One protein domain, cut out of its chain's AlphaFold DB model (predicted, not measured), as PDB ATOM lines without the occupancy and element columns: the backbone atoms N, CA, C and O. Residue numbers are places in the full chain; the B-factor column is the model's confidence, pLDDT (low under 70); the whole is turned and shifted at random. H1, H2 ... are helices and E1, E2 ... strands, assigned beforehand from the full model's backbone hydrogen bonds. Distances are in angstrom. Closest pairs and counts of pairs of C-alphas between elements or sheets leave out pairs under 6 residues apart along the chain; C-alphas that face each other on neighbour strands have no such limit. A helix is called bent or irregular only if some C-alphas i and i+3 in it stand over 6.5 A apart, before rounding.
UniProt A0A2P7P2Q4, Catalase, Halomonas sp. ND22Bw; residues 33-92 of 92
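What this domain is: This is residues 33 to 92 of the 92 residues of the protein "Catalase" of Halomonas sp. ND22Bw (UniProt A0A2P7P2Q4). A long, narrow, arched ribbon of two antiparallel strands, E1 and E2, both bent along their length, is widened at one end by the short strand E3 beside E2. Loop and the short helix H1 lie at the other end, and the loop of residues 74 to 86 joins E2 to E3. The printed part has 60 residues, with E1, H1, E2 and E3 in that order along the chain; the sheet runs E1, E2, E3, all antiparallel, and the class is mostly strand. The whole is only just loose, close to extended, with a radius of gyration of the C-alphas of 15.5 A and spans of 43 by 23 by 16 A.

How they stand to each other: Edge strand E1, residues 36 to 46, is antiparallel to inner strand E2, residues 63 to 73, at 157 degrees between their directions. C-alphas 45 and 64 face each other at 4.5 A; N 40 and O 69, 2.8 A apart, are within hydrogen-bond range. E1 bends by 62 degrees at residue 41 and E2 by 56 degrees at residue 66. H1, residues 57 to 60, is only just on the sheet, with 5 pairs of C-alphas within 10 A, and only grazes it with residues 58 to 60. It is too short for an O i to N i+4 pair; its one O i to N i+3 pair is within range. E2 and edge strand E3, residues 87 to 91, form an antiparallel hairpin at 155 degrees, with N 88 and O 72 at 2.8 A.

Where its parts are: E1 begins at C-alpha 36 (19.760, -21.981, 7.331) and measures 26.6 A. H1 measures 5.5 A and E2 30.7 A. E3 measures 13.4 A and ends at C-alpha 91 (27.250, -13.853, 15.149).

The domain as a whole: The C-alphas farthest apart, of Asp 49 and His 79, are separated by 43.0 A. The printed part has no cut. The link from E2 to E3 is long, with 13 residues. No printed residue is under 70 in pLDDT.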
ATOM      1  N   HIS A  33      25.098 -18.940   1.398       97.62
ATOM      2  CA  HIS A  33      24.557 -19.345   2.691       97.62
ATOM      3  C   HIS A  33      23.023 -19.460   2.693       97.62
ATOM      4  O   HIS A  33      22.373 -19.096   3.687       97.62
ATOM      5  N   ALA A  34      22.441 -19.931   1.581       96.81
ATOM      6  CA  ALA A  34      20.997 -19.937   1.351       96.81
ATOM      7  C   ALA A  34      20.262 -20.775   2.401       96.81
ATOM      8  O   ALA A  34      19.348 -20.287   3.072       96.81
ATOM      9  N   LYS A  35      20.726 -22.008   2.628       97.31
ATOM     10  CA  LYS A  35      20.147 -22.897   3.635       97.31
ATOM     11  C   LYS A  35      20.579 -22.504   5.049       97.31
ATOM     12  O   LYS A  35      21.766 -22.512   5.377       97.31
ATOM     13  N   SER A  36      19.593 -22.186   5.888       96.88
ATOM     14  CA  SER A  36      19.760 -21.981   7.331       96.88
ATOM     15  C   SER A  36      19.561 -23.299   8.074       96.88
ATOM     16  O   SER A  36      18.605 -24.010   7.782       96.88
ATOM     17  N   HIS A  37      20.405 -23.573   9.067       97.38
ATOM     18  CA  HIS A  37      20.265 -24.740   9.954       97.38
ATOM     19  C   HIS A  37      19.654 -24.363  11.291       97.38
ATOM     20  O   HIS A  37      18.804 -25.072  11.815       97.38
ATOM     21  N   ALA A  38      20.080 -23.225  11.836       97.75
ATOM     22  CA  ALA A  38      19.595 -22.731  13.111       97.75
ATOM     23  C   ALA A  38      19.717 -21.210  13.191       97.75
ATOM     24  O   ALA A  38      20.640 -20.622  12.618       97.75
ATOM     25  N   ILE A  39      18.797 -20.608  13.944       98.12
ATOM     26  CA  ILE A  39      18.909 -19.257  14.486       98.12
ATOM     27  C   ILE A  39      18.884 -19.407  16.001       98.12
ATOM     28  O   ILE A  39      17.910 -19.908  16.560       98.12
ATOM     29  N   LEU A  40      19.971 -19.022  16.653       98.25
ATOM     30  CA  LEU A  40      20.182 -19.222  18.079       98.25
ATOM     31  C   LEU A  40      20.254 -17.862  18.762       98.25
ATOM     32  O   LEU A  40      20.880 -16.945  18.239       98.25
ATOM     33  N   LYS A  41      19.642 -17.742  19.938       98.44
ATOM     34  CA  LYS A  41      19.867 -16.614  20.848       98.44
ATOM     35  C   LYS A  41      20.835 -17.065  21.930       98.44
ATOM     36  O   LYS A  41      20.701 -18.181  22.429       98.44
ATOM     37  N   GLY A  42      21.784 -16.213  22.289       97.69
ATOM     38  CA  GLY A  42      22.794 -16.544  23.285       97.69
ATOM     39  C   GLY A  42      23.383 -15.313  23.953       97.69
ATOM     40  O   GLY A  42      22.931 -14.191  23.731       97.69
ATOM     41  N   ARG A  43      24.406 -15.548  24.771       98.06
ATOM     42  CA  ARG A  43      25.237 -14.507  25.373       98.06
ATOM     43  C   ARG A  43      26.686 -14.766  24.974       98.06
ATOM     44  O   ARG A  43      27.108 -15.920  24.931       98.06
ATOM     45  N   MET A  44      27.421 -13.706  24.667       96.56
ATOM     46  CA  MET A  44      28.863 -13.726  24.426       96.56
ATOM     47  C   MET A  44      29.547 -12.924  25.526       96.56
ATOM     48  O   MET A  44      29.141 -11.798  25.807       96.56
ATOM     49  N   THR A  45      30.593 -13.485  26.124       97.31
ATOM     50  CA  THR A  45      31.391 -12.802  27.144       97.31
ATOM     51  C   THR A  45      32.660 -12.240  26.516       97.31
ATOM     52  O   THR A  45      33.445 -12.976  25.921       97.31
ATOM     53  N   VAL A  46      32.876 -10.939  26.675       96.69
ATOM     54  CA  VAL A  46      34.155 -10.273  26.432       96.69
ATOM     55  C   VAL A  46      34.924 -10.270  27.747       96.69
ATOM     56  O   VAL A  46      34.468  -9.705  28.743       96.69
ATOM     57  N   HIS A  47      36.072 -10.944  27.763       96.19
ATOM     58  CA  HIS A  47      36.900 -11.064  28.960       96.19
ATOM     59  C   HIS A  47      37.597  -9.746  29.317       96.19
ATOM     60  O   HIS A  47      37.813  -8.885  28.466       96.19
ATOM     61  N   GLN A  48      37.947  -9.605  30.596       95.75
ATOM     62  CA  GLN A  48      38.853  -8.549  31.041       95.75
ATOM     63  C   GLN A  48      40.268  -8.804  30.510       95.75
ATOM     64  O   GLN A  48      40.605  -9.931  30.144       95.75
ATOM     65  N   ASP A  49      41.067  -7.740  30.469       95.00
ATOM     66  CA  ASP A  49      42.500  -7.791  30.165       95.00
ATOM     67  C   ASP A  49      42.847  -8.380  28.788       95.00
ATOM     68  O   ASP A  49      43.875  -9.036  28.608       95.00
ATOM     69  N   LEU A  50      41.997  -8.130  27.782       96.56
ATOM     70  CA  LEU A  50      42.355  -8.422  26.395       96.56
ATOM     71  C   LEU A  50      43.600  -7.611  25.986       96.56
ATOM     72  O   LEU A  50      43.690  -6.427  26.328       96.56
ATOM     73  N   PRO A  51      44.531  -8.205  25.212       97.06
ATOM     74  CA  PRO A  51      45.612  -7.458  24.580       97.06
ATOM     75  C   PRO A  51      45.077  -6.223  23.848       97.06
ATOM     76  O   PRO A  51      43.999  -6.270  23.247       97.06
ATOM     77  N   ALA A  52      45.821  -5.118  23.892       95.31
ATOM     78  CA  ALA A  52      45.353  -3.824  23.390       95.31
ATOM     79  C   ALA A  52      44.964  -3.868  21.899       95.31
ATOM     80  O   ALA A  52      44.042  -3.178  21.470       95.31
ATOM     81  N   GLU A  53      45.625  -4.716  21.112       96.81
ATOM     82  CA  GLU A  53      45.328  -4.955  19.702       96.81
ATOM     83  C   GLU A  53      43.997  -5.693  19.460       96.81
ATOM     84  O   GLU A  53      43.426  -5.568  18.378       96.81
ATOM     85  N   LEU A  54      43.480  -6.420  20.457       96.31
ATOM     86  CA  LEU A  54      42.200  -7.138  20.401       96.31
ATOM     87  C   LEU A  54      41.058  -6.373  21.090       96.31
ATOM     88  O   LEU A  54      39.888  -6.618  20.798       96.31
ATOM     89  N   ALA A  55      41.379  -5.432  21.979       96.12
ATOM     90  CA  ALA A  55      40.425  -4.622  22.733       96.12
ATOM     91  C   ALA A  55      39.846  -3.459  21.896       96.12
ATOM     92  O   ALA A  55      39.968  -2.286  22.250       96.12
ATOM     93  N   GLN A  56      39.221  -3.770  20.755       95.62
ATOM     94  CA  GLN A  56      38.683  -2.783  19.810       95.62
ATOM     95  C   GLN A  56      37.157  -2.864  19.683       95.62
ATOM     96  O   GLN A  56      36.561  -3.939  19.739       95.62
ATOM     97  N   GLY A  57      36.504  -1.719  19.457       94.94
ATOM     98  CA  GLY A  57      35.059  -1.659  19.217       94.94
ATOM     99  C   GLY A  57      34.250  -2.269  20.367       94.94
ATOM    100  O   GLY A  57      34.399  -1.856  21.515       94.94
ATOM    101  N   ILE A  58      33.407  -3.266  20.063       93.81
ATOM    102  CA  ILE A  58      32.604  -3.965  21.084       93.81
ATOM    103  C   ILE A  58      33.471  -4.714  22.106       93.81
ATOM    104  O   ILE A  58      33.036  -4.906  23.233       93.81
ATOM    105  N   PHE A  59      34.703  -5.086  21.742       96.31
ATOM    106  CA  PHE A  59      35.627  -5.812  22.614       96.31
ATOM    107  C   PHE A  59      36.435  -4.892  23.543       96.31
ATOM    108  O   PHE A  59      37.162  -5.383  24.399       96.31
ATOM    109  N   ALA A  60      36.322  -3.566  23.397       95.56
ATOM    110  CA  ALA A  60      37.041  -2.607  24.240       95.56
ATOM    111  C   ALA A  60      36.516  -2.562  25.687       95.56
ATOM    112  O   ALA A  60      37.229  -2.130  26.590       95.56
ATOM    113  N   HIS A  61      35.273  -2.996  25.907       93.75
ATOM    114  CA  HIS A  61      34.634  -3.004  27.218       93.75
ATOM    115  C   HIS A  61      34.297  -4.450  27.600       93.75
ATOM    116  O   HIS A  61      33.452  -5.061  26.944       93.75
ATOM    117  N   PRO A  62      34.933  -5.009  28.643       96.06
ATOM    118  CA  PRO A  62      34.598  -6.336  29.146       96.06
ATOM    119  C   PRO A  62      33.139  -6.416  29.601       96.06
ATOM    120  O   PRO A  62      32.610  -5.465  30.181       96.06
ATOM    121  N   GLY A  63      32.495  -7.563  29.393       96.44
ATOM    122  CA  GLY A  63      31.096  -7.754  29.768       96.44
ATOM    123  C   GLY A  63      30.387  -8.847  28.980       96.44
ATOM    124  O   GLY A  63      30.994  -9.581  28.205       96.44
ATOM    125  N   GLU A  64      29.081  -8.969  29.201       97.44
ATOM    126  CA  GLU A  64      28.226  -9.876  28.439       97.44
ATOM    127  C   GLU A  64      27.391  -9.113  27.411       97.44
ATOM    128  O   GLU A  64      26.795  -8.081  27.719       97.44
ATOM    129  N   HIS A  65      27.287  -9.678  26.212       96.19
ATOM    130  CA  HIS A  65      26.456  -9.171  25.128       96.19
ATOM    131  C   HIS A  65      25.432 -10.226  24.738       96.19
ATOM    132  O   HIS A  65      25.780 -11.393  24.544       96.19
ATOM    133  N   GLU A  66      24.170  -9.829  24.597       97.75
ATOM    134  CA  GLU A  66      23.189 -10.675  23.925       97.75
ATOM    135  C   GLU A  66      23.561 -10.799  22.451       97.75
ATOM    136  O   GLU A  66      23.895  -9.804  21.809       97.75
ATOM    137  N   ILE A  67      23.495 -12.019  21.924       97.81
ATOM    138  CA  ILE A  67      23.829 -12.300  20.531       97.81
ATOM    139  C   ILE A  67      22.736 -13.098  19.833       97.81
ATOM    140  O   ILE A  67      21.990 -13.873  20.448       97.81
ATOM    141  N   VAL A  68      22.714 -12.974  18.509       98.50
ATOM    142  CA  VAL A  68      22.009 -13.893  17.620       98.50
ATOM    143  C   VAL A  68      23.014 -14.569  16.700       98.50
ATOM    144  O   VAL A  68      23.750 -13.920  15.961       98.50
ATOM    145  N   ALA A  69      23.009 -15.897  16.709       98.31
ATOM    146  CA  ALA A  69      23.840 -16.716  15.847       98.31
ATOM    147  C   ALA A  69      23.022 -17.360  14.724       98.31
ATOM    148  O   ALA A  69      21.926 -17.869  14.959       98.31
ATOM    149  N   ARG A  70      23.573 -17.395  13.507       98.62
ATOM    150  CA  ARG A  70      23.007 -18.136  12.370       98.62
ATOM    151  C   ARG A  70      23.993 -19.171  11.848       98.62
ATOM    152  O   ARG A  70      25.091 -18.821  11.414       98.62
ATOM    153  N   LEU A  71      23.550 -20.426  11.807       98.44
ATOM    154  CA  LEU A  71      24.280 -21.543  11.205       98.44
ATOM    155  C   LEU A  71      23.741 -21.821   9.797       98.44
ATOM    156  O   LEU A  71      22.529 -21.769   9.575       98.44
ATOM    157  N   SER A  72      24.624 -22.104   8.837       98.25
ATOM    158  CA  SER A  72      24.250 -22.268   7.420       98.25
ATOM    159  C   SER A  72      25.236 -23.123   6.615       98.25
ATOM    160  O   SER A  72      26.368 -23.345   7.042       98.25
ATOM    161  N   SER A  73      24.825 -23.559   5.423       97.88
ATOM    162  CA  SER A  73      25.705 -24.161   4.404       97.88
ATOM    163  C   SER A  73      26.028 -23.141   3.319       97.88
ATOM    164  O   SER A  73      25.103 -22.499   2.848       97.88
ATOM    165  N   ALA A  74      27.291 -23.019   2.896       96.94
ATOM    166  CA  ALA A  74      27.774 -21.942   2.020       96.94
ATOM    167  C   ALA A  74      27.116 -21.770   0.631       96.94
ATOM    168  O   ALA A  74      27.049 -20.623   0.189       96.94
ATOM    169  N   PRO A  75      26.630 -22.811  -0.077       95.94
ATOM    170  CA  PRO A  75      26.039 -22.632  -1.404       95.94
ATOM    171  C   PRO A  75      24.870 -21.634  -1.444       95.94
ATOM    172  O   PRO A  75      24.147 -21.448  -0.460       95.94
ATOM    173  N   GLY A  76      24.687 -21.016  -2.614       94.44
ATOM    174  CA  GLY A  76      23.569 -20.115  -2.924       94.44
ATOM    175  C   GLY A  76      22.230 -20.810  -3.158       94.44
ATOM    176  O   GLY A  76      21.207 -20.149  -3.306       94.44
ATOM    177  N   ASP A  77      22.230 -22.141  -3.153       95.25
ATOM    178  CA  ASP A  77      21.045 -22.974  -3.308       95.25
ATOM    179  C   ASP A  77      20.840 -23.873  -2.076       95.25
ATOM    180  O   ASP A  77      21.747 -24.109  -1.269       95.25
ATOM    181  N   ILE A  78      19.621 -24.378  -1.911       95.19
ATOM    182  CA  ILE A  78      19.235 -25.253  -0.809       95.19
ATOM    183  C   ILE A  78      19.541 -26.705  -1.185       95.19
ATOM    184  O   ILE A  78      18.903 -27.299  -2.052       95.19
ATOM    185  N   HIS A  79      20.491 -27.306  -0.467       93.88
ATOM    186  CA  HIS A  79      20.890 -28.704  -0.638       93.88
ATOM    187  C   HIS A  79      20.794 -29.507   0.669       93.88
ATOM    188  O   HIS A  79      20.636 -28.961   1.766       93.88
ATOM    189  N   SER A  80      20.899 -30.833   0.559       96.12
ATOM    190  CA  SER A  80      21.032 -31.721   1.720       96.12
ATOM    191  C   SER A  80      22.313 -31.420   2.506       96.12
ATOM    192  O   SER A  80      23.343 -31.086   1.923       96.12
ATOM    193  N   ASP A  81      22.277 -31.599   3.829       96.12
ATOM    194  CA  ASP A  81      23.449 -31.389   4.696       96.12
ATOM    195  C   ASP A  81      24.506 -32.478   4.553       96.12
ATOM    196  O   ASP A  81      25.655 -32.269   4.938       96.12
ATOM    197  N   ALA A  82      24.131 -33.606   3.948       96.06
ATOM    198  CA  ALA A  82      25.062 -34.655   3.565       96.06
ATOM    199  C   ALA A  82      26.010 -34.216   2.436       96.06
ATOM    200  O   ALA A  82      27.057 -34.830   2.257       96.06
ATOM    201  N   VAL A  83      25.668 -33.162   1.679       95.62
ATOM    202  CA  VAL A  83      26.554 -32.624   0.642       95.62
ATOM    203  C   VAL A  83      27.711 -31.871   1.318       95.62
ATOM    204  O   VAL A  83      27.464 -30.908   2.067       95.62
ATOM    205  N   PRO A  84      28.974 -32.273   1.066       96.75
ATOM    206  CA  PRO A  84      30.136 -31.565   1.583       96.75
ATOM    207  C   PRO A  84      30.170 -30.134   1.048       96.75
ATOM    208  O   PRO A  84      30.174 -29.904  -0.158       96.75
ATOM    209  N   ALA A  85      30.187 -29.167   1.956       96.50
ATOM    210  CA  ALA A  85      30.381 -27.761   1.634       96.50
ATOM    211  C   ALA A  85      30.854 -27.008   2.885       96.50
ATOM    212  O   ALA A  85      30.568 -27.456   4.002       96.50
ATOM    213  N   PRO A  86      31.510 -25.846   2.728       97.81
ATOM    214  CA  PRO A  86      31.809 -24.977   3.856       97.81
ATOM    215  C   PRO A  86      30.542 -24.640   4.654       97.81
ATOM    216  O   PRO A  86      29.425 -24.594   4.118       97.81
ATOM    217  N   ARG A  87      30.712 -24.424   5.959       97.62
ATOM    218  CA  ARG A  87      29.629 -24.079   6.884       97.62
ATOM    219  C   ARG A  87      29.850 -22.669   7.413       97.62
ATOM    220  O   ARG A  87      30.971 -22.294   7.735       97.62
ATOM    221  N   GLY A  88      28.777 -21.888   7.463       97.56
ATOM    222  CA  GLY A  88      28.794 -20.534   8.002       97.56
ATOM    223  C   GLY A  88      28.306 -20.509   9.441       97.56
ATOM    224  O   GLY A  88      27.281 -21.121   9.747       97.56
ATOM    225  N   PHE A  89      29.004 -19.747  10.278       98.31
ATOM    226  CA  PHE A  89      28.588 -19.376  11.625       98.31
ATOM    227  C   PHE A  89      28.737 -17.857  11.753       98.31
ATOM    228  O   PHE A  89      29.835 -17.342  11.934       98.31
ATOM    229  N   ALA A  90      27.621 -17.145  11.603       98.31
ATOM    230  CA  ALA A  90      27.572 -15.698  11.784       98.31
ATOM    231  C   ALA A  90      27.046 -15.367  13.183       98.31
ATOM    232  O   ALA A  90      26.060 -15.969  13.610       98.31
ATOM    233  N   VAL A  91      27.672 -14.402  13.853       97.44
ATOM    234  CA  VAL A  91      27.250 -13.853  15.149       97.44
ATOM    235  C   VAL A  91      26.967 -12.368  14.957       97.44
ATOM    236  O   VAL A  91      27.768 -11.669  14.334       97.44
ATOM    237  N   LYS A  92      25.819 -11.914  15.450       95.38
ATOM    238  CA  LYS A  92      25.459 -10.502  15.553       95.38
ATOM    239  C   LYS A  92      25.212 -10.141  17.004       95.38
ATOM    240  O   LYS A  92      24.559 -10.968  17.681       95.38
TER     241      LYS A  92